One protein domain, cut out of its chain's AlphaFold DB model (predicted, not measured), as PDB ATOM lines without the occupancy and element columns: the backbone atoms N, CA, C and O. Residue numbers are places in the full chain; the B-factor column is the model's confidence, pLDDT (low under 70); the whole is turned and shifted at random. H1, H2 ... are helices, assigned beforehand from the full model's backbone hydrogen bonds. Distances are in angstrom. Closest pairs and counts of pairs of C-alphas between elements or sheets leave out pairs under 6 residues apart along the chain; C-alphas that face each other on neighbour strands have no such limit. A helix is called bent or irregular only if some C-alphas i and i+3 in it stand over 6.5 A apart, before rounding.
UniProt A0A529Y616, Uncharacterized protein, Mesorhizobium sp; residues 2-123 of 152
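What this domain is: This is residues 2 to 123 of the 152 residues of an uncharacterized protein of Mesorhizobium sp (UniProt A0A529Y616). One long helix, H6, makes a spine, and three shorter helices, H5, H4 and H7, run along it in the opposite direction. H3 crosses over H4 and H5 on the side away from H6, and the small H1 and H2 come before it in the chain, H1 packing on the last residues of H7 and H2 near the first part of H6. The printed part has 122 residues with seven named helices, H1 to H7 in chain order, and no named strand; the class is all helix. The whole is compact, with a radius of gyration of the C-alphas of 15.0 A and spans of 46 by 35 by 20 A.

How they stand to each other: The hub is H6, residues 74 to 96, which touches four other helices. H5, residues 51 to 56, touches residues 77 to 85 of H6 at a shallow tilt of 10 degrees, opposite ways; their closest C-alphas, of Pro 52 and Ala 81, are 4.3 A apart, and the two form a helical hairpin. H4, residues 40 to 48, touches H6 at a shallow tilt of 28 degrees, opposite ways, closest at the C-alphas of Val 48 and Ala 88, 5.7 A. H7, residues 101 to 112, forms a second helical hairpin with H6, touching its residues 87 to 94 at a shallow tilt of 13 degrees, opposite ways; the closest C-alphas, of Val 94 and Ala 104, are 5.7 A apart. H2, residues 10 to 13, only just touches H6, with 3 pairs of C-alphas within 8 A, the closest those of Tyr 13 and His 76, 6.6 A. Residues 24 to 28 of H3, residues 17 to 31, touch H4 about perpendicular, at 80 degrees, with the C-alphas of Ala 27 and Val 47 closest at 5.6 A. H3 also touches H5 with residues 23 to 27, at a steep tilt of 64 degrees, opposite ways, closest at the C-alphas of Cys 23 and Leu 51, 6.2 A. H3 and H6 are apart. H1, residues 2 to 7, touches residues 111 to 112 of H7 about perpendicular, at 90 degrees, with the C-alphas of Trp 4 and Phe 112 closest at 4.4 A. Every O i to N i+4 pair is within hydrogen-bond range in H1, H3, H4 and H7, against 1 of 2 in H5 and 17 of 19 in H6; H2 is too short for such a pair.

Where its parts are: H6 is 33.3 A long, from C-alpha 74 at (44.196, 26.897, -15.838) to C-alpha 96 at (31.999, 47.602, 7.188); it is irregular, with C-alphas 75 and 78 7.0 A apart. H3 measures 21.1 A, H7 16.4 A and H4 12.1 A. H1 begins at C-alpha 2, (25.216, 31.413, -7.521).

The domain as a whole: The C-alphas farthest apart, of Asp 66 and Asp 100, are 46.4 A apart. The long link is H5 to H6, residues 57 to 73. The printed part has no cut, and no printed residue is under 70 in pLDDT.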
ATOM      1  N   LYS A   2      25.765  31.776  -6.192       94.75
ATOM      2  CA  LYS A   2      25.216  31.413  -7.521       94.75
ATOM      3  C   LYS A   2      24.691  32.633  -8.297       94.75
ATOM      4  O   LYS A   2      25.030  32.790  -9.458       94.75
ATOM      5  N   GLY A   3      23.963  33.529  -7.621       94.25
ATOM      6  CA  GLY A   3      23.494  34.789  -8.217       94.25
ATOM      7  C   GLY A   3      24.622  35.697  -8.717       94.25
ATOM      8  O   GLY A   3      24.536  36.178  -9.836       94.25
ATOM      9  N   TRP A   4      25.705  35.847  -7.944       96.69
ATOM     10  CA  TRP A   4      26.901  36.585  -8.377       96.69
ATOM     11  C   TRP A   4      27.505  35.976  -9.646       96.69
ATOM     12  O   TRP A   4      27.703  36.669 -10.634       96.69
ATOM     13  N   ARG A   5      27.721  34.658  -9.664       97.00
ATOM     14  CA  ARG A   5      28.250  33.970 -10.848       97.00
ATOM     15  C   ARG A   5      27.374  34.190 -12.084       97.00
ATOM     16  O   ARG A   5      27.924  34.441 -13.150       97.00
ATOM     17  N   ASP A   6      26.055  34.074 -11.941       96.00
ATOM     18  CA  ASP A   6      25.119  34.276 -13.054       96.00
ATOM     19  C   ASP A   6      25.159  35.732 -13.549       96.00
ATOM     20  O   ASP A   6      25.196  35.966 -14.749       96.00
ATOM     21  N   HIS A   7      25.190  36.707 -12.632       97.25
ATOM     22  CA  HIS A   7      25.231  38.130 -12.972       97.25
ATOM     23  C   HIS A   7      26.512  38.529 -13.718       97.25
ATOM     24  O   HIS A   7      26.457  39.335 -14.640       97.25
ATOM     25  N   HIS A   8      27.646  37.930 -13.347       96.69
ATOM     26  CA  HIS A   8      28.953  38.173 -13.969       96.69
ATOM     27  C   HIS A   8      29.272  37.202 -15.123       96.69
ATOM     28  O   HIS A   8      30.398  37.200 -15.629       96.69
ATOM     29  N   GLU A   9      28.303  36.373 -15.537       96.62
ATOM     30  CA  GLU A   9      28.417  35.401 -16.640       96.62
ATOM     31  C   GLU A   9      29.659  34.503 -16.527       96.62
ATOM     32  O   GLU A   9      30.433  34.337 -17.474       96.62
ATOM     33  N   LEU A  10      29.938  33.975 -15.333       97.00
ATOM     34  CA  LEU A  10      31.176  33.216 -15.097       97.00
ATOM     35  C   LEU A  10      31.099  31.752 -15.548       97.00
ATOM     36  O   LEU A  10      32.096  31.027 -15.499       97.00
ATOM     37  N   ASP A  11      29.941  31.316 -16.030       95.19
ATOM     38  CA  ASP A  11      29.760  30.036 -16.709       95.19
ATOM     39  C   ASP A  11      30.645  29.919 -17.963       95.19
ATOM     40  O   ASP A  11      31.177  28.836 -18.229       95.19
ATOM     41  N   LYS A  12      30.932  31.037 -18.651       96.25
ATOM     42  CA  LYS A  12      31.896  31.078 -19.770       96.25
ATOM     43  C   LYS A  12      33.317  30.675 -19.373       96.25
ATOM     44  O   LYS A  12      34.052  30.147 -20.201       96.25
ATOM     45  N   TYR A  13      33.682  30.837 -18.099       97.00
ATOM     46  CA  TYR A  13      34.959  30.375 -17.539       97.00
ATOM     47  C   TYR A  13      34.851  29.007 -16.852       97.00
ATOM     48  O   TYR A  13      35.755  28.621 -16.116       97.00
ATOM     49  N   LYS A  14      33.754  28.265 -17.064       97.31
ATOM     50  CA  LYS A  14      33.464  26.972 -16.419       97.31
ATOM     51  C   LYS A  14      33.330  27.046 -14.891       97.31
ATOM     52  O   LYS A  14      33.468  26.028 -14.212       97.31
ATOM     53  N   VAL A  15      32.985  28.213 -14.336       98.00
ATOM     54  CA  VAL A  15      32.659  28.341 -12.907       98.00
ATOM     55  C   VAL A  15      31.306  27.680 -12.643       98.00
ATOM     56  O   VAL A  15      30.247  28.271 -12.841       98.00
ATOM     57  N   SER A  16      31.319  26.420 -12.215       97.62
ATOM     58  CA  SER A  16      30.096  25.641 -12.014       97.62
ATOM     59  C   SER A  16      29.423  25.928 -10.662       97.62
ATOM     60  O   SER A  16      30.027  26.440  -9.719       97.62
ATOM     61  N   SER A  17      28.138  25.577 -10.537       96.94
ATOM     62  CA  SER A  17      27.434  25.614  -9.241       96.94
ATOM     63  C   SER A  17      28.074  24.713  -8.196       96.94
ATOM     64  O   SER A  17      28.156  25.123  -7.041       96.94
ATOM     65  N   ILE A  18      28.501  23.513  -8.592       96.81
ATOM     66  CA  ILE A  18      29.088  22.547  -7.668       96.81
ATOM     67  C   ILE A  18      30.470  23.003  -7.190       96.81
ATOM     68  O   ILE A  18      30.734  22.915  -5.999       96.81
ATOM     69  N   LEU A  19      31.283  23.614  -8.061       98.31
ATOM     70  CA  LEU A  19      32.560  24.221  -7.674       98.31
ATOM     71  C   LEU A  19      32.363  25.296  -6.599       98.31
ATOM     72  O   LEU A  19      33.006  25.250  -5.557       98.31
ATOM     73  N   LEU A  20      31.434  26.235  -6.812       98.12
ATOM     74  CA  LEU A  20      31.168  27.277  -5.817       98.12
ATOM     75  C   LEU A  20      30.662  26.691  -4.496       98.12
ATOM     76  O   LEU A  20      31.065  27.156  -3.437       98.12
ATOM     77  N   MET A  21      29.795  25.677  -4.545       98.00
ATOM     78  CA  MET A  21      29.322  24.993  -3.337       98.00
ATOM     79  C   MET A  21      30.464  24.287  -2.598       98.00
ATOM     80  O   MET A  21      30.530  24.381  -1.377       98.00
ATOM     81  N   ALA A  22      31.379  23.649  -3.328       98.19
ATOM     82  CA  ALA A  22      32.559  22.996  -2.777       98.19
ATOM     83  C   ALA A  22      33.528  23.990  -2.124       98.19
ATOM     84  O   ALA A  22      33.948  23.776  -0.990       98.19
ATOM     85  N   CYS A  23      33.833  25.114  -2.783       98.12
ATOM     86  CA  CYS A  23      34.646  26.176  -2.187       98.12
ATOM     87  C   CYS A  23      33.989  26.754  -0.928       98.12
ATOM     88  O   CYS A  23      34.663  26.957   0.074       98.12
ATOM     89  N   ILE A  24      32.674  26.992  -0.957       97.56
ATOM     90  CA  ILE A  24      31.940  27.489   0.212       97.56
ATOM     91  C   ILE A  24      32.021  26.481   1.360       97.56
ATOM     92  O   ILE A  24      32.323  26.878   2.478       97.56
ATOM     93  N   TRP A  25      31.801  25.190   1.097       97.06
ATOM     94  CA  TRP A  25      31.942  24.141   2.109       97.06
ATOM     95  C   TRP A  25      33.354  24.122   2.707       97.06
ATOM     96  O   TRP A  25      33.496  24.220   3.922       97.06
ATOM     97  N   ASN A  26      34.394  24.128   1.865       97.38
ATOM     98  CA  ASN A  26      35.785  24.208   2.315       97.38
ATOM     99  C   ASN A  26      36.056  25.475   3.143       97.38
ATOM    100  O   ASN A  26      36.793  25.418   4.125       97.38
ATOM    101  N   ALA A  27      35.451  26.612   2.792       97.44
ATOM    102  CA  ALA A  27      35.575  27.848   3.563       97.44
ATOM    103  C   ALA A  27      34.916  27.725   4.943       97.44
ATOM    104  O   ALA A  27      35.521  28.115   5.938       97.44
ATOM    105  N   TYR A  28      33.723  27.129   5.027       96.69
ATOM    106  CA  TYR A  28      33.063  26.837   6.302       96.69
ATOM    107  C   TYR A  28      33.901  25.901   7.188       96.69
ATOM    108  O   TYR A  28      34.076  26.196   8.371       96.69
ATOM    109  N   GLU A  29      34.474  24.838   6.622       95.44
ATOM    110  CA  GLU A  29      35.367  23.916   7.343       95.44
ATOM    111  C   GLU A  29      36.669  24.594   7.796       95.44
ATOM    112  O   GLU A  29      37.150  24.359   8.906       95.44
ATOM    113  N   THR A  30      37.225  25.474   6.959       94.81
ATOM    114  CA  THR A  30      38.458  26.217   7.262       94.81
ATOM    115  C   THR A  30      38.238  27.231   8.383       94.81
ATOM    116  O   THR A  30      39.037  27.300   9.315       94.81
ATOM    117  N   ILE A  31      37.147  28.003   8.318       94.56
ATOM    118  CA  ILE A  31      36.818  29.025   9.321       94.56
ATOM    119  C   ILE A  31      36.386  28.365  10.634       94.56
ATOM    120  O   ILE A  31      36.826  28.793  11.694       94.56
ATOM    121  N   ARG A  32      35.588  27.290  10.554       91.12
ATOM    122  CA  ARG A  32      34.922  26.575  11.657       91.12
ATOM    123  C   ARG A  32      33.801  27.359  12.346       91.12
ATOM    124  O   ARG A  32      33.858  28.573  12.508       91.12
ATOM    125  N   GLY A  33      32.801  26.606  12.822       82.12
ATOM    126  CA  GLY A  33      31.575  27.090  13.476       82.12
ATOM    127  C   GLY A  33      31.752  28.286  14.423       82.12
ATOM    128  O   GLY A  33      31.135  29.319  14.184       82.12
ATOM    129  N   PRO A  34      32.613  28.190  15.454       87.38
ATOM    130  CA  PRO A  34      32.777  29.251  16.452       87.38
ATOM    131  C   PRO A  34      33.348  30.577  15.929       87.38
ATOM    132  O   PRO A  34      33.253  31.584  16.622       87.38
ATOM    133  N   PHE A  35      33.967  30.589  14.745       89.62
ATOM    134  CA  PHE A  35      34.584  31.785  14.161       89.62
ATOM    135  C   PHE A  35      33.756  32.383  13.017       89.62
ATOM    136  O   PHE A  35      34.181  33.352  12.383       89.62
ATOM    137  N   LEU A  36      32.584  31.810  12.731       93.69
ATOM    138  CA  LEU A  36      31.652  32.371  11.766       93.69
ATOM    139  C   LEU A  36      30.831  33.476  12.436       93.69
ATOM    140  O   LEU A  36      30.222  33.220  13.473       93.69
ATOM    141  N   PRO A  37      30.753  34.673  11.834       94.38
ATOM    142  CA  PRO A  37      29.888  35.731  12.334       94.38
ATOM    143  C   PRO A  37      28.418  35.301  12.395       94.38
ATOM    144  O   PRO A  37      27.926  34.585  11.512       94.38
ATOM    145  N   ASP A  38      27.698  35.787  13.405       94.06
ATOM    146  CA  ASP A  38      26.247  35.592  13.524       94.06
ATOM    147  C   ASP A  38      25.496  36.326  12.412       94.06
ATOM    148  O   ASP A  38      24.563  35.781  11.821       94.06
ATOM    149  N   ARG A  39      25.945  37.541  12.079       93.75
ATOM    150  CA  ARG A  39      25.396  38.324  10.973       93.75
ATOM    151  C   ARG A  39      25.689  37.653   9.629       93.75
ATOM    152  O   ARG A  39      26.840  37.357   9.304       93.75
ATOM    153  N   GLU A  40      24.646  37.439   8.833       94.25
ATOM    154  CA  GLU A  40      24.733  36.710   7.561       94.25
ATOM    155  C   GLU A  40      25.588  37.421   6.501       94.25
ATOM    156  O   GLU A  40      26.281  36.762   5.727       94.25
ATOM    157  N   ASP A  41      25.575  38.754   6.475       95.12
ATOM    158  CA  ASP A  41      26.374  39.581   5.567       95.12
ATOM    159  C   ASP A  41      27.872  39.517   5.904       95.12
ATOM    160  O   ASP A  41      28.704  39.286   5.025       95.12
ATOM    161  N   GLU A  42      28.218  39.605   7.189       96.44
ATOM    162  CA  GLU A  42      29.581  39.383   7.671       96.44
ATOM    163  C   GLU A  42      30.041  37.947   7.413       96.44
ATOM    164  O   GLU A  42      31.181  37.716   7.011       96.44
ATOM    165  N   ARG A  43      29.157  36.964   7.599       97.19
ATOM    166  CA  ARG A  43      29.448  35.562   7.291       97.19
ATOM    167  C   ARG A  43      29.716  35.356   5.805       97.19
ATOM    168  O   ARG A  43      30.668  34.660   5.455       97.19
ATOM    169  N   LEU A  44      28.911  35.971   4.938       97.06
ATOM    170  CA  LEU A  44      29.133  35.948   3.496       97.06
ATOM    171  C   LEU A  44      30.500  36.545   3.154       97.06
ATOM    172  O   LEU A  44      31.247  35.908   2.414       97.06
ATOM    173  N   LEU A  45      30.846  37.702   3.722       97.75
ATOM    174  CA  LEU A  45      32.154  38.329   3.538       97.75
ATOM    175  C   LEU A  45      33.293  37.377   3.921       97.75
ATOM    176  O   LEU A  45      34.151  37.090   3.089       97.75
ATOM    177  N   ARG A  46      33.248  36.801   5.130       97.62
ATOM    178  CA  ARG A  46      34.280  35.867   5.615       97.62
ATOM    179  C   ARG A  46      34.456  34.653   4.711       97.62
ATOM    180  O   ARG A  46      35.580  34.211   4.498       97.62
ATOM    181  N   VAL A  47      33.362  34.117   4.171       97.88
ATOM    182  CA  VAL A  47      33.420  33.012   3.205       97.88
ATOM    183  C   VAL A  47      34.059  33.477   1.899       97.88
ATOM    184  O   VAL A  47      34.988  32.829   1.423       97.88
ATOM    185  N   VAL A  48      33.597  34.592   1.322       98.06
ATOM    186  CA  VAL A  48      34.096  35.107   0.036       98.06
ATOM    187  C   VAL A  48      35.591  35.422   0.094       98.06
ATOM    188  O   VAL A  48      36.286  35.125  -0.871       98.06
ATOM    189  N   GLU A  49      36.107  35.922   1.217       97.94
ATOM    190  CA  GLU A  49      37.543  36.174   1.425       97.94
ATOM    191  C   GLU A  49      38.423  34.921   1.245       97.94
ATOM    192  O   GLU A  49      39.595  35.044   0.898       97.94
ATOM    193  N   GLN A  50      37.882  33.713   1.438       97.75
ATOM    194  CA  GLN A  50      38.631  32.457   1.275       97.75
ATOM    195  C   GLN A  50      38.667  31.953  -0.177       97.75
ATOM    196  O   GLN A  50      39.578  31.226  -0.579       97.75
ATOM    197  N   LEU A  51      37.665  32.312  -0.982       97.88
ATOM    198  CA  LEU A  51      37.465  31.735  -2.313       97.88
ATOM    199  C   LEU A  51      38.601  32.023  -3.318       97.88
ATOM    200  O   LEU A  51      38.906  31.110  -4.091       97.88
ATOM    201  N   PRO A  52      39.240  33.213  -3.362       97.94
ATOM    202  CA  PRO A  52      40.275  33.502  -4.352       97.94
ATOM    203  C   PRO A  52      41.428  32.504  -4.342       97.94
ATOM    204  O   PRO A  52      41.862  32.057  -5.402       97.94
ATOM    205  N   GLN A  53      41.895  32.120  -3.152       96.81
ATOM    206  CA  GLN A  53      42.984  31.159  -3.010       96.81
ATOM    207  C   GLN A  53      42.546  29.757  -3.453       96.81
ATOM    208  O   GLN A  53      43.272  29.082  -4.180       96.81
ATOM    209  N   MET A  54      41.334  29.337  -3.079       97.19
ATOM    210  CA  MET A  54      40.795  28.023  -3.451       97.19
ATOM    211  C   MET A  54      40.651  27.867  -4.968       97.19
ATOM    212  O   MET A  54      40.981  26.822  -5.519       97.19
ATOM    213  N   LEU A  55      40.196  28.916  -5.658       97.19
ATOM    214  CA  LEU A  55      39.939  28.881  -7.101       97.19
ATOM    215  C   LEU A  55      41.214  28.857  -7.957       97.19
ATOM    216  O   LEU A  55      41.137  28.558  -9.153       97.19
ATOM    217  N   GLN A  56      42.376  29.138  -7.368       96.75
ATOM    218  CA  GLN A  56      43.673  28.982  -8.034       96.75
ATOM    219  C   GLN A  56      44.141  27.518  -8.041       96.75
ATOM    220  O   GLN A  56      44.799  27.081  -8.989       96.75
ATOM    221  N   GLY A  57      43.767  26.748  -7.017       95.94
ATOM    222  CA  GLY A  57      44.153  25.350  -6.839       95.94
ATOM    223  C   GLY A  57      43.091  24.348  -7.286       95.94
ATOM    224  O   GLY A  57      42.071  24.698  -7.879       95.94
ATOM    225  N   SER A  58      43.352  23.076  -7.007       97.44
ATOM    226  CA  SER A  58      42.336  22.025  -7.097       97.44
ATOM    227  C   SER A  58      41.371  22.110  -5.916       97.44
ATOM    228  O   SER A  58      41.756  22.529  -4.821       97.44
ATOM    229  N   VAL A  59      40.115  21.725  -6.136       97.81
ATOM    230  CA  VAL A  59      39.054  21.804  -5.124       97.81
ATOM    231  C   VAL A  59      38.408  20.438  -4.966       97.81
ATOM    232  O   VAL A  59      37.725  19.959  -5.867       97.81
ATOM    233  N   PHE A  60      38.574  19.857  -3.782       97.00
ATOM    234  CA  PHE A  60      38.034  18.550  -3.416       97.00
ATOM    235  C   PHE A  60      37.033  18.691  -2.272       97.00
ATOM    236  O   PHE A  60      37.158  19.602  -1.448       97.00
ATOM    237  N   ILE A  61      36.060  17.780  -2.217       96.12
ATOM    238  CA  ILE A  61      35.171  17.594  -1.063       96.12
ATOM    239  C   ILE A  61      34.948  16.095  -0.822       96.12
ATOM    240  O   ILE A  61      34.853  15.346  -1.795       96.12
ATOM    241  N   PRO A  62      34.772  15.644   0.435       95.06
ATOM    242  CA  PRO A  62      34.617  14.223   0.759       95.06
ATOM    243  C   PRO A  62      33.494  13.520  -0.011       95.06
ATOM    244  O   PRO A  62      33.643  12.375  -0.423       95.06
ATOM    245  N   ALA A  63      32.380  14.218  -0.258       93.50
ATOM    246  CA  ALA A  63      31.236  13.672  -0.990       93.50
ATOM    247  C   ALA A  63      31.527  13.358  -2.475       93.50
ATOM    248  O   ALA A  63      30.745  12.648  -3.102       93.50
ATOM    249  N   CYS A  64      32.626  13.879  -3.029       92.75
ATOM    250  CA  CYS A  64      33.044  13.682  -4.420       92.75
ATOM    251  C   CYS A  64      34.347  12.870  -4.546       92.75
ATOM    252  O   CYS A  64      34.880  12.748  -5.648       92.75
ATOM    253  N   GLY A  65      34.857  12.302  -3.445       94.50
ATOM    254  CA  GLY A  65      36.102  11.530  -3.443       94.50
ATOM    255  C   GLY A  65      37.290  12.336  -3.975       94.50
ATOM    256  O   GLY A  65      37.502  13.477  -3.567       94.50
ATOM    257  N   ASP A  66      38.032  11.742  -4.912       95.25
ATOM    258  CA  ASP A  66      39.256  12.313  -5.493       95.25
ATOM    259  C   ASP A  66      39.000  13.185  -6.741       95.25
ATOM    260  O   ASP A  66      39.929  13.532  -7.473       95.25
ATOM    261  N   GLU A  67      37.744  13.536  -7.034       95.69
ATOM    262  CA  GLU A  67      37.414  14.387  -8.179       95.69
ATOM    263  C   GLU A  67      37.788  15.859  -7.922       95.69
ATOM    264  O   GLU A  67      37.259  16.491  -7.005       95.69
ATOM    265  N   ASP A  68      38.635  16.446  -8.783       97.38
ATOM    266  CA  ASP A  68      38.859  17.900  -8.792       97.38
ATOM    267  C   ASP A  68      37.638  18.615  -9.390       97.38
ATOM    268  O   ASP A  68      37.383  18.602 -10.601       97.38
ATOM    269  N   LEU A  69      36.883  19.290  -8.527       97.75
ATOM    270  CA  LEU A  69      35.704  20.057  -8.912       97.75
ATOM    271  C   LEU A  69      36.065  21.387  -9.588       97.75
ATOM    272  O   LEU A  69      35.190  22.019 -10.198       97.75
ATOM    273  N   ASN A  70      37.329  21.826  -9.526       98.06
ATOM    274  CA  ASN A  70      37.794  23.039 -10.189       98.06
ATOM    275  C   ASN A  70      38.104  22.807 -11.674       98.06
ATOM    276  O   ASN A  70      39.251  22.785 -12.127       98.06
ATOM    277  N   ARG A  71      37.024  22.724 -12.454       97.06
ATOM    278  CA  ARG A  71      37.048  22.574 -13.917       97.06
ATOM    279  C   ARG A  71      37.289  23.890 -14.679       97.06
ATOM    280  O   ARG A  71      37.099  23.925 -15.895       97.06
ATOM    281  N   ILE A  72      37.672  24.972 -13.994       98.12
ATOM    282  CA  ILE A  72      38.087  26.225 -14.641       98.12
ATOM    283  C   ILE A  72      39.403  25.956 -15.389       98.12
ATOM    284  O   ILE A  72      40.349  25.464 -14.760       98.12
ATOM    285  N   PRO A  73      39.507  26.297 -16.690       97.50
ATOM    286  CA  PRO A  73      40.766  26.205 -17.424       97.50
ATOM    287  C   PRO A  73      41.887  26.944 -16.691       97.50
ATOM    288  O   PRO A  73      41.675  28.048 -16.186       97.50
ATOM    289  N   GLN A  74      43.086  26.361 -16.637       96.00
ATOM    290  CA  GLN A  74      44.196  26.897 -15.838       96.00
ATOM    291  C   GLN A  74      44.508  28.367 -16.169       96.00
ATOM    292  O   GLN A  74      44.689  29.181 -15.267       96.00
ATOM    293  N   GLU A  75      44.461  28.728 -17.452       96.25
ATOM    294  CA  GLU A  75      44.639  30.096 -17.964       96.25
ATOM    295  C   GLU A  75      43.594  31.111 -17.462       96.25
ATOM    296  O   GLU A  75      43.832  32.318 -17.470       96.25
ATOM    297  N   HIS A  76      42.433  30.646 -16.998       97.75
ATOM    298  CA  HIS A  76      41.359  31.489 -16.475       97.75
ATOM    299  C   HIS A  76      41.300  31.520 -14.947       97.75
ATOM    300  O   HIS A  76      40.670  32.427 -14.401       97.75
ATOM    301  N   ARG A  77      41.975  30.604 -14.238       97.25
ATOM    302  CA  ARG A  77      41.919  30.527 -12.766       97.25
ATOM    303  C   ARG A  77      42.328  31.836 -12.098       97.25
ATOM    304  O   ARG A  77      41.586  32.350 -11.266       97.25
ATOM    305  N   GLN A  78      43.435  32.443 -12.536       97.56
ATOM    306  CA  GLN A  78      43.882  33.735 -12.003       97.56
ATOM    307  C   GLN A  78      42.866  34.855 -12.259       97.56
ATOM    308  O   GLN A  78      42.660  35.718 -11.406       97.56
ATOM    309  N   LYS A  79      42.222  34.853 -13.432       97.62
ATOM    310  CA  LYS A  79      41.202  35.847 -13.782       97.62
ATOM    311  C   LYS A  79      39.973  35.703 -12.889       97.62
ATOM    312  O   LYS A  79      39.501  36.700 -12.358       97.62
ATOM    313  N   VAL A  80      39.476  34.479 -12.702       98.19
ATOM    314  CA  VAL A  80      38.322  34.219 -11.830       98.19
ATOM    315  C   VAL A  80      38.656  34.553 -10.375       98.19
ATOM    316  O   VAL A  80      37.851  35.210  -9.722       98.19
ATOM    317  N   ALA A  81      39.845  34.188  -9.888       98.12
ATOM    318  CA  ALA A  81      40.293  34.543  -8.542       98.12
ATOM    319  C   ALA A  81      40.272  36.064  -8.317       98.12
ATOM    320  O   ALA A  81      39.675  36.518  -7.347       98.12
ATOM    321  N   ARG A  82      40.790  36.856  -9.268       98.38
ATOM    322  CA  ARG A  82      40.744  38.331  -9.207       98.38
ATOM    323  C   ARG A  82      39.326  38.903  -9.207       98.38
ATOM    324  O   ARG A  82      39.069  39.905  -8.551       98.38
ATOM    325  N   LEU A  83      38.392  38.285  -9.932       98.19
ATOM    326  CA  LEU A  83      36.985  38.706  -9.896       98.19
ATOM    327  C   LEU A  83      36.366  38.464  -8.516       98.19
ATOM    328  O   LEU A  83      35.590  39.290  -8.038       98.19
ATOM    329  N   VAL A  84      36.727  37.358  -7.860       98.12
ATOM    330  CA  VAL A  84      36.296  37.091  -6.484       98.12
ATOM    331  C   VAL A  84      36.983  38.025  -5.486       98.12
ATOM    332  O   VAL A  84      36.324  38.478  -4.561       98.12
ATOM    333  N   GLU A  85      38.257  38.371  -5.678       98.44
ATOM    334  CA  GLU A  85      38.944  39.390  -4.862       98.44
ATOM    335  C   GLU A  85      38.229  40.742  -4.958       98.44
ATOM    336  O   GLU A  85      37.965  41.375  -3.939       98.44
ATOM    337  N   GLY A  86      37.833  41.149  -6.168       98.38
ATOM    338  CA  GLY A  86      37.033  42.357  -6.376       98.38
ATOM    339  C   GLY A  86      35.672  42.300  -5.672       98.38
ATOM    340  O   GLY A  86      35.260  43.283  -5.058       98.38
ATOM    341  N   LEU A  87      34.997  41.143  -5.701       98.25
ATOM    342  CA  LEU A  87      33.777  40.921  -4.919       98.25
ATOM    343  C   LEU A  87      34.047  41.051  -3.413       98.25
ATOM    344  O   LEU A  87      33.278  41.720  -2.733       98.25
ATOM    345  N   ALA A  88      35.108  40.420  -2.899       98.25
ATOM    346  CA  ALA A  88      35.460  40.458  -1.481       98.25
ATOM    347  C   ALA A  88      35.717  41.895  -1.013       98.25
ATOM    348  O   ALA A  88      35.165  42.308   0.001       98.25
ATOM    349  N   SER A  89      36.488  42.664  -1.788       98.38
ATOM    350  CA  SER A  89      36.798  44.067  -1.489       98.38
ATOM    351  C   SER A  89      35.540  44.928  -1.441       98.38
ATOM    352  O   SER A  89      35.301  45.611  -0.455       98.38
ATOM    353  N   ARG A  90      34.692  44.862  -2.472       97.94
ATOM    354  CA  ARG A  90      33.456  45.658  -2.500       97.94
ATOM    355  C   ARG A  90      32.489  45.241  -1.396       97.94
ATOM    356  O   ARG A  90      31.888  46.088  -0.749       97.94
ATOM    357  N   LEU A  91      32.361  43.939  -1.142       97.81
ATOM    358  CA  LEU A  91      31.513  43.442  -0.062       97.81
ATOM    359  C   LEU A  91      32.039  43.875   1.313       97.81
ATOM    360  O   LEU A  91      31.240  44.191   2.189       97.81
ATOM    361  N   HIS A  92      33.358  43.920   1.500       97.75
ATOM    362  CA  HIS A  92      33.975  44.454   2.708       97.75
ATOM    363  C   HIS A  92      33.549  45.906   2.939       97.75
ATOM    364  O   HIS A  92      33.063  46.233   4.022       97.75
ATOM    365  N   ASP A  93      33.650  46.746   1.911       96.69
ATOM    366  CA  ASP A  93      33.290  48.161   2.003       96.69
ATOM    367  C   ASP A  93      31.798  48.349   2.303       96.69
ATOM    368  O   ASP A  93      31.442  49.086   3.227       96.69
ATOM    369  N   VAL A  94      30.923  47.597   1.630       95.94
ATOM    370  CA  VAL A  94      29.476  47.627   1.901       95.94
ATOM    371  C   VAL A  94      29.159  47.221   3.342       95.94
ATOM    372  O   VAL A  94      28.385  47.890   4.021       95.94
ATOM    373  N   VAL A  95      29.759  46.133   3.830       95.44
ATOM    374  CA  VAL A  95      29.440  45.559   5.149       95.44
ATOM    375  C   VAL A  95      30.040  46.366   6.303       95.44
ATOM    376  O   VAL A  95      29.459  46.407   7.391       95.44
ATOM    377  N   ARG A  96      31.217  46.972   6.108       93.94
ATOM    378  CA  ARG A  96      31.999  47.602   7.188       93.94
ATOM    379  C   ARG A  96      32.005  49.125   7.150       93.94
ATOM    380  O   ARG A  96      32.236  49.732   8.197       93.94
ATOM    381  N   HIS A  97      31.794  49.737   5.988       92.81
ATOM    382  CA  HIS A  97      32.050  51.167   5.786       92.81
ATOM    383  C   HIS A  97      30.871  51.941   5.193       92.81
ATOM    384  O   HIS A  97      30.835  53.164   5.336       92.81
ATOM    385  N   CYS A  98      29.891  51.269   4.585       93.75
ATOM    386  CA  CYS A  98      28.721  51.944   4.041       93.75
ATOM    387  C   CYS A  98      27.894  52.603   5.152       93.75
ATOM    388  O   CYS A  98      27.567  51.981   6.166       93.75
ATOM    389  N   SER A  99      27.552  53.874   4.948       94.06
ATOM    390  CA  SER A  99      26.785  54.681   5.907       94.06
ATOM    391  C   SER A  99      25.415  55.111   5.381       94.06
ATOM    392  O   SER A  99      24.608  55.646   6.141       94.06
ATOM    393  N   ASP A 100      25.123  54.820   4.112       95.69
ATOM    394  CA  ASP A 100      23.846  55.098   3.470       95.69
ATOM    395  C   ASP A 100      23.156  53.796   3.025       95.69
ATOM    396  O   ASP A 100      23.773  52.882   2.476       95.69
ATOM    397  N   GLN A 101      21.852  53.688   3.295       96.62
ATOM    398  CA  GLN A 101      21.077  52.486   2.967       96.62
ATOM    399  C   GLN A 101      20.850  52.320   1.459       96.62
ATOM    400  O   GLN A 101      20.739  51.188   0.990       96.62
ATOM    401  N   ARG A 102      20.723  53.419   0.703       97.06
ATOM    402  CA  ARG A 102      20.531  53.369  -0.754       97.06
ATOM    403  C   ARG A 102      21.815  52.904  -1.411       97.06
ATOM    404  O   ARG A 102      21.761  51.940  -2.167       97.06
ATOM    405  N   GLU A 103      22.940  53.500  -1.030       96.75
ATOM    406  CA  GLU A 103      24.272  53.109  -1.496       96.75
ATOM    407  C   GLU A 103      24.538  51.620  -1.230       96.75
ATOM    408  O   GLU A 103      24.892  50.884  -2.148       96.75
ATOM    409  N   ALA A 104      24.244  51.127  -0.020       96.50
ATOM    410  CA  ALA A 104      24.414  49.710   0.309       96.50
ATOM    411  C   ALA A 104      23.598  48.784  -0.613       96.50
ATOM    412  O   ALA A 104      24.090  47.752  -1.074       96.50
ATOM    413  N   VAL A 105      22.335  49.131  -0.888       97.12
ATOM    414  CA  VAL A 105      21.469  48.337  -1.774       97.12
ATOM    415  C   VAL A 105      21.930  48.417  -3.228       97.12
ATOM    416  O   VAL A 105      21.872  47.410  -3.934       97.12
ATOM    417  N   GLU A 106      22.376  49.586  -3.680       97.25
ATOM    418  CA  GLU A 106      22.901  49.806  -5.030       97.25
ATOM    419  C   GLU A 106      24.165  48.978  -5.259       97.25
ATOM    420  O   GLU A 106      24.195  48.166  -6.185       97.25
ATOM    421  N   GLU A 107      25.126  49.033  -4.340       96.75
ATOM    422  CA  GLU A 107      26.336  48.212  -4.391       96.75
ATOM    423  C   GLU A 107      26.021  46.708  -4.383       96.75
ATOM    424  O   GLU A 107      26.547  45.941  -5.193       96.75
ATOM    425  N   MET A 108      25.103  46.251  -3.525       96.75
ATOM    426  CA  MET A 108      24.699  44.839  -3.505       96.75
ATOM    427  C   MET A 108      24.020  44.406  -4.812       96.75
ATOM    428  O   MET A 108      24.197  43.265  -5.254       96.75
ATOM    429  N   ARG A 109      23.260  45.296  -5.458       96.88
ATOM    430  CA  ARG A 109      22.651  45.046  -6.772       96.88
ATOM    431  C   ARG A 109      23.681  45.035  -7.893       96.88
ATOM    432  O   ARG A 109      23.547  44.210  -8.790       96.88
ATOM    433  N   ASP A 110      24.717  45.853  -7.818       96.88
ATOM    434  CA  ASP A 110      25.828  45.826  -8.771       96.88
ATOM    435  C   ASP A 110      26.699  44.573  -8.610       96.88
ATOM    436  O   ASP A 110      27.290  44.070  -9.566       96.88
ATOM    437  N   LEU A 111      26.791  44.035  -7.391       96.56
ATOM    438  CA  LEU A 111      27.511  42.794  -7.130       96.56
ATOM    439  C   LEU A 111      26.716  41.561  -7.570       96.56
ATOM    440  O   LEU A 111      27.273  40.673  -8.218       96.56
ATOM    441  N   PHE A 112      25.431  41.471  -7.223       96.50
ATOM    442  CA  PHE A 112      24.631  40.244  -7.373       96.50
ATOM    443  C   PHE A 112      23.534  40.323  -8.445       96.50
ATOM    444  O   PHE A 112      22.839  39.329  -8.691       96.50
ATOM    445  N   GLY A 113      23.383  41.474  -9.092       95.19
ATOM    446  CA  GLY A 113      22.388  41.750 -10.116       95.19
ATOM    447  C   GLY A 113      21.004  42.096  -9.562       95.19
ATOM    448  O   GLY A 113      20.733  42.095  -8.360       95.19
ATOM    449  N   ALA A 114      20.064  42.312 -10.485       89.31
ATOM    450  CA  ALA A 114      18.702  42.762 -10.189       89.31
ATOM    451  C   ALA A 114      17.838  41.776  -9.372       89.31
ATOM    452  O   ALA A 114      16.717  42.123  -9.002       89.31
ATOM    453  N   ARG A 115      18.342  40.564  -9.074       86.44
ATOM    454  CA  ARG A 115      17.694  39.615  -8.150       86.44
ATOM    455  C   ARG A 115      17.688  40.125  -6.707       86.44
ATOM    456  O   ARG A 115      16.817  39.722  -5.944       86.44
ATOM    457  N   VAL A 116      18.635  40.988  -6.334       92.56
ATOM    458  CA  VAL A 116      18.588  41.709  -5.056       92.56
ATOM    459  C   VAL A 116      17.550  42.827  -5.192       92.56
ATOM    460  O   VAL A 116      17.737  43.708  -6.030       92.56
ATOM    461  N   PRO A 117      16.435  42.816  -4.444       94.38
ATOM    462  CA  PRO A 117      15.403  43.838  -4.581       94.38
ATOM    463  C   PRO A 117      15.906  45.200  -4.087       94.38
ATOM    464  O   PRO A 117      16.715  45.275  -3.166       94.38
ATOM    465  N   TYR A 118      15.399  46.289  -4.672       96.56
ATOM    466  CA  TYR A 118      15.687  47.638  -4.178       96.56
ATOM    467  C   TYR A 118      14.845  47.927  -2.924       96.56
ATOM    468  O   TYR A 118      13.737  48.456  -3.016       96.56
ATOM    469  N   ARG A 119      15.320  47.476  -1.757       96.62
ATOM    470  CA  ARG A 119      14.619  47.544  -0.461       96.62
ATOM    471  C   ARG A 119      15.549  48.080   0.626       96.62
ATOM    472  O   ARG A 119      16.124  47.324   1.402       96.62
ATOM    473  N   THR A 120      15.709  49.399   0.658       96.75
ATOM    474  CA  THR A 120      16.594  50.101   1.608       96.75
ATOM    475  C   THR A 120      16.127  49.977   3.054       96.75
ATOM    476  O   THR A 120      16.934  50.023   3.972       96.75
ATOM    477  N   ASP A 121      14.831  49.752   3.257       96.00
ATOM    478  CA  ASP A 121      14.205  49.508   4.558       96.00
ATOM    479  C   ASP A 121      14.659  48.201   5.231       96.00
ATOM    480  O   ASP A 121      14.452  48.032   6.429       96.00
ATOM    481  N   LEU A 122      15.290  47.288   4.482       94.81
ATOM    482  CA  LEU A 122      15.869  46.050   5.012       94.81
ATOM    483  C   LEU A 122      17.337  46.205   5.441       94.81
ATOM    484  O   LEU A 122      17.931  45.242   5.925       94.81
ATOM    485  N   VAL A 123      17.934  47.386   5.252       95.19
ATOM    486  CA  VAL A 123      19.334  47.657   5.596       95.19
ATOM    487  C   VAL A 123      19.406  48.444   6.895       95.19
ATOM    488  O   VAL A 123      18.869  49.541   7.003       95.19
TER     489      VAL A 123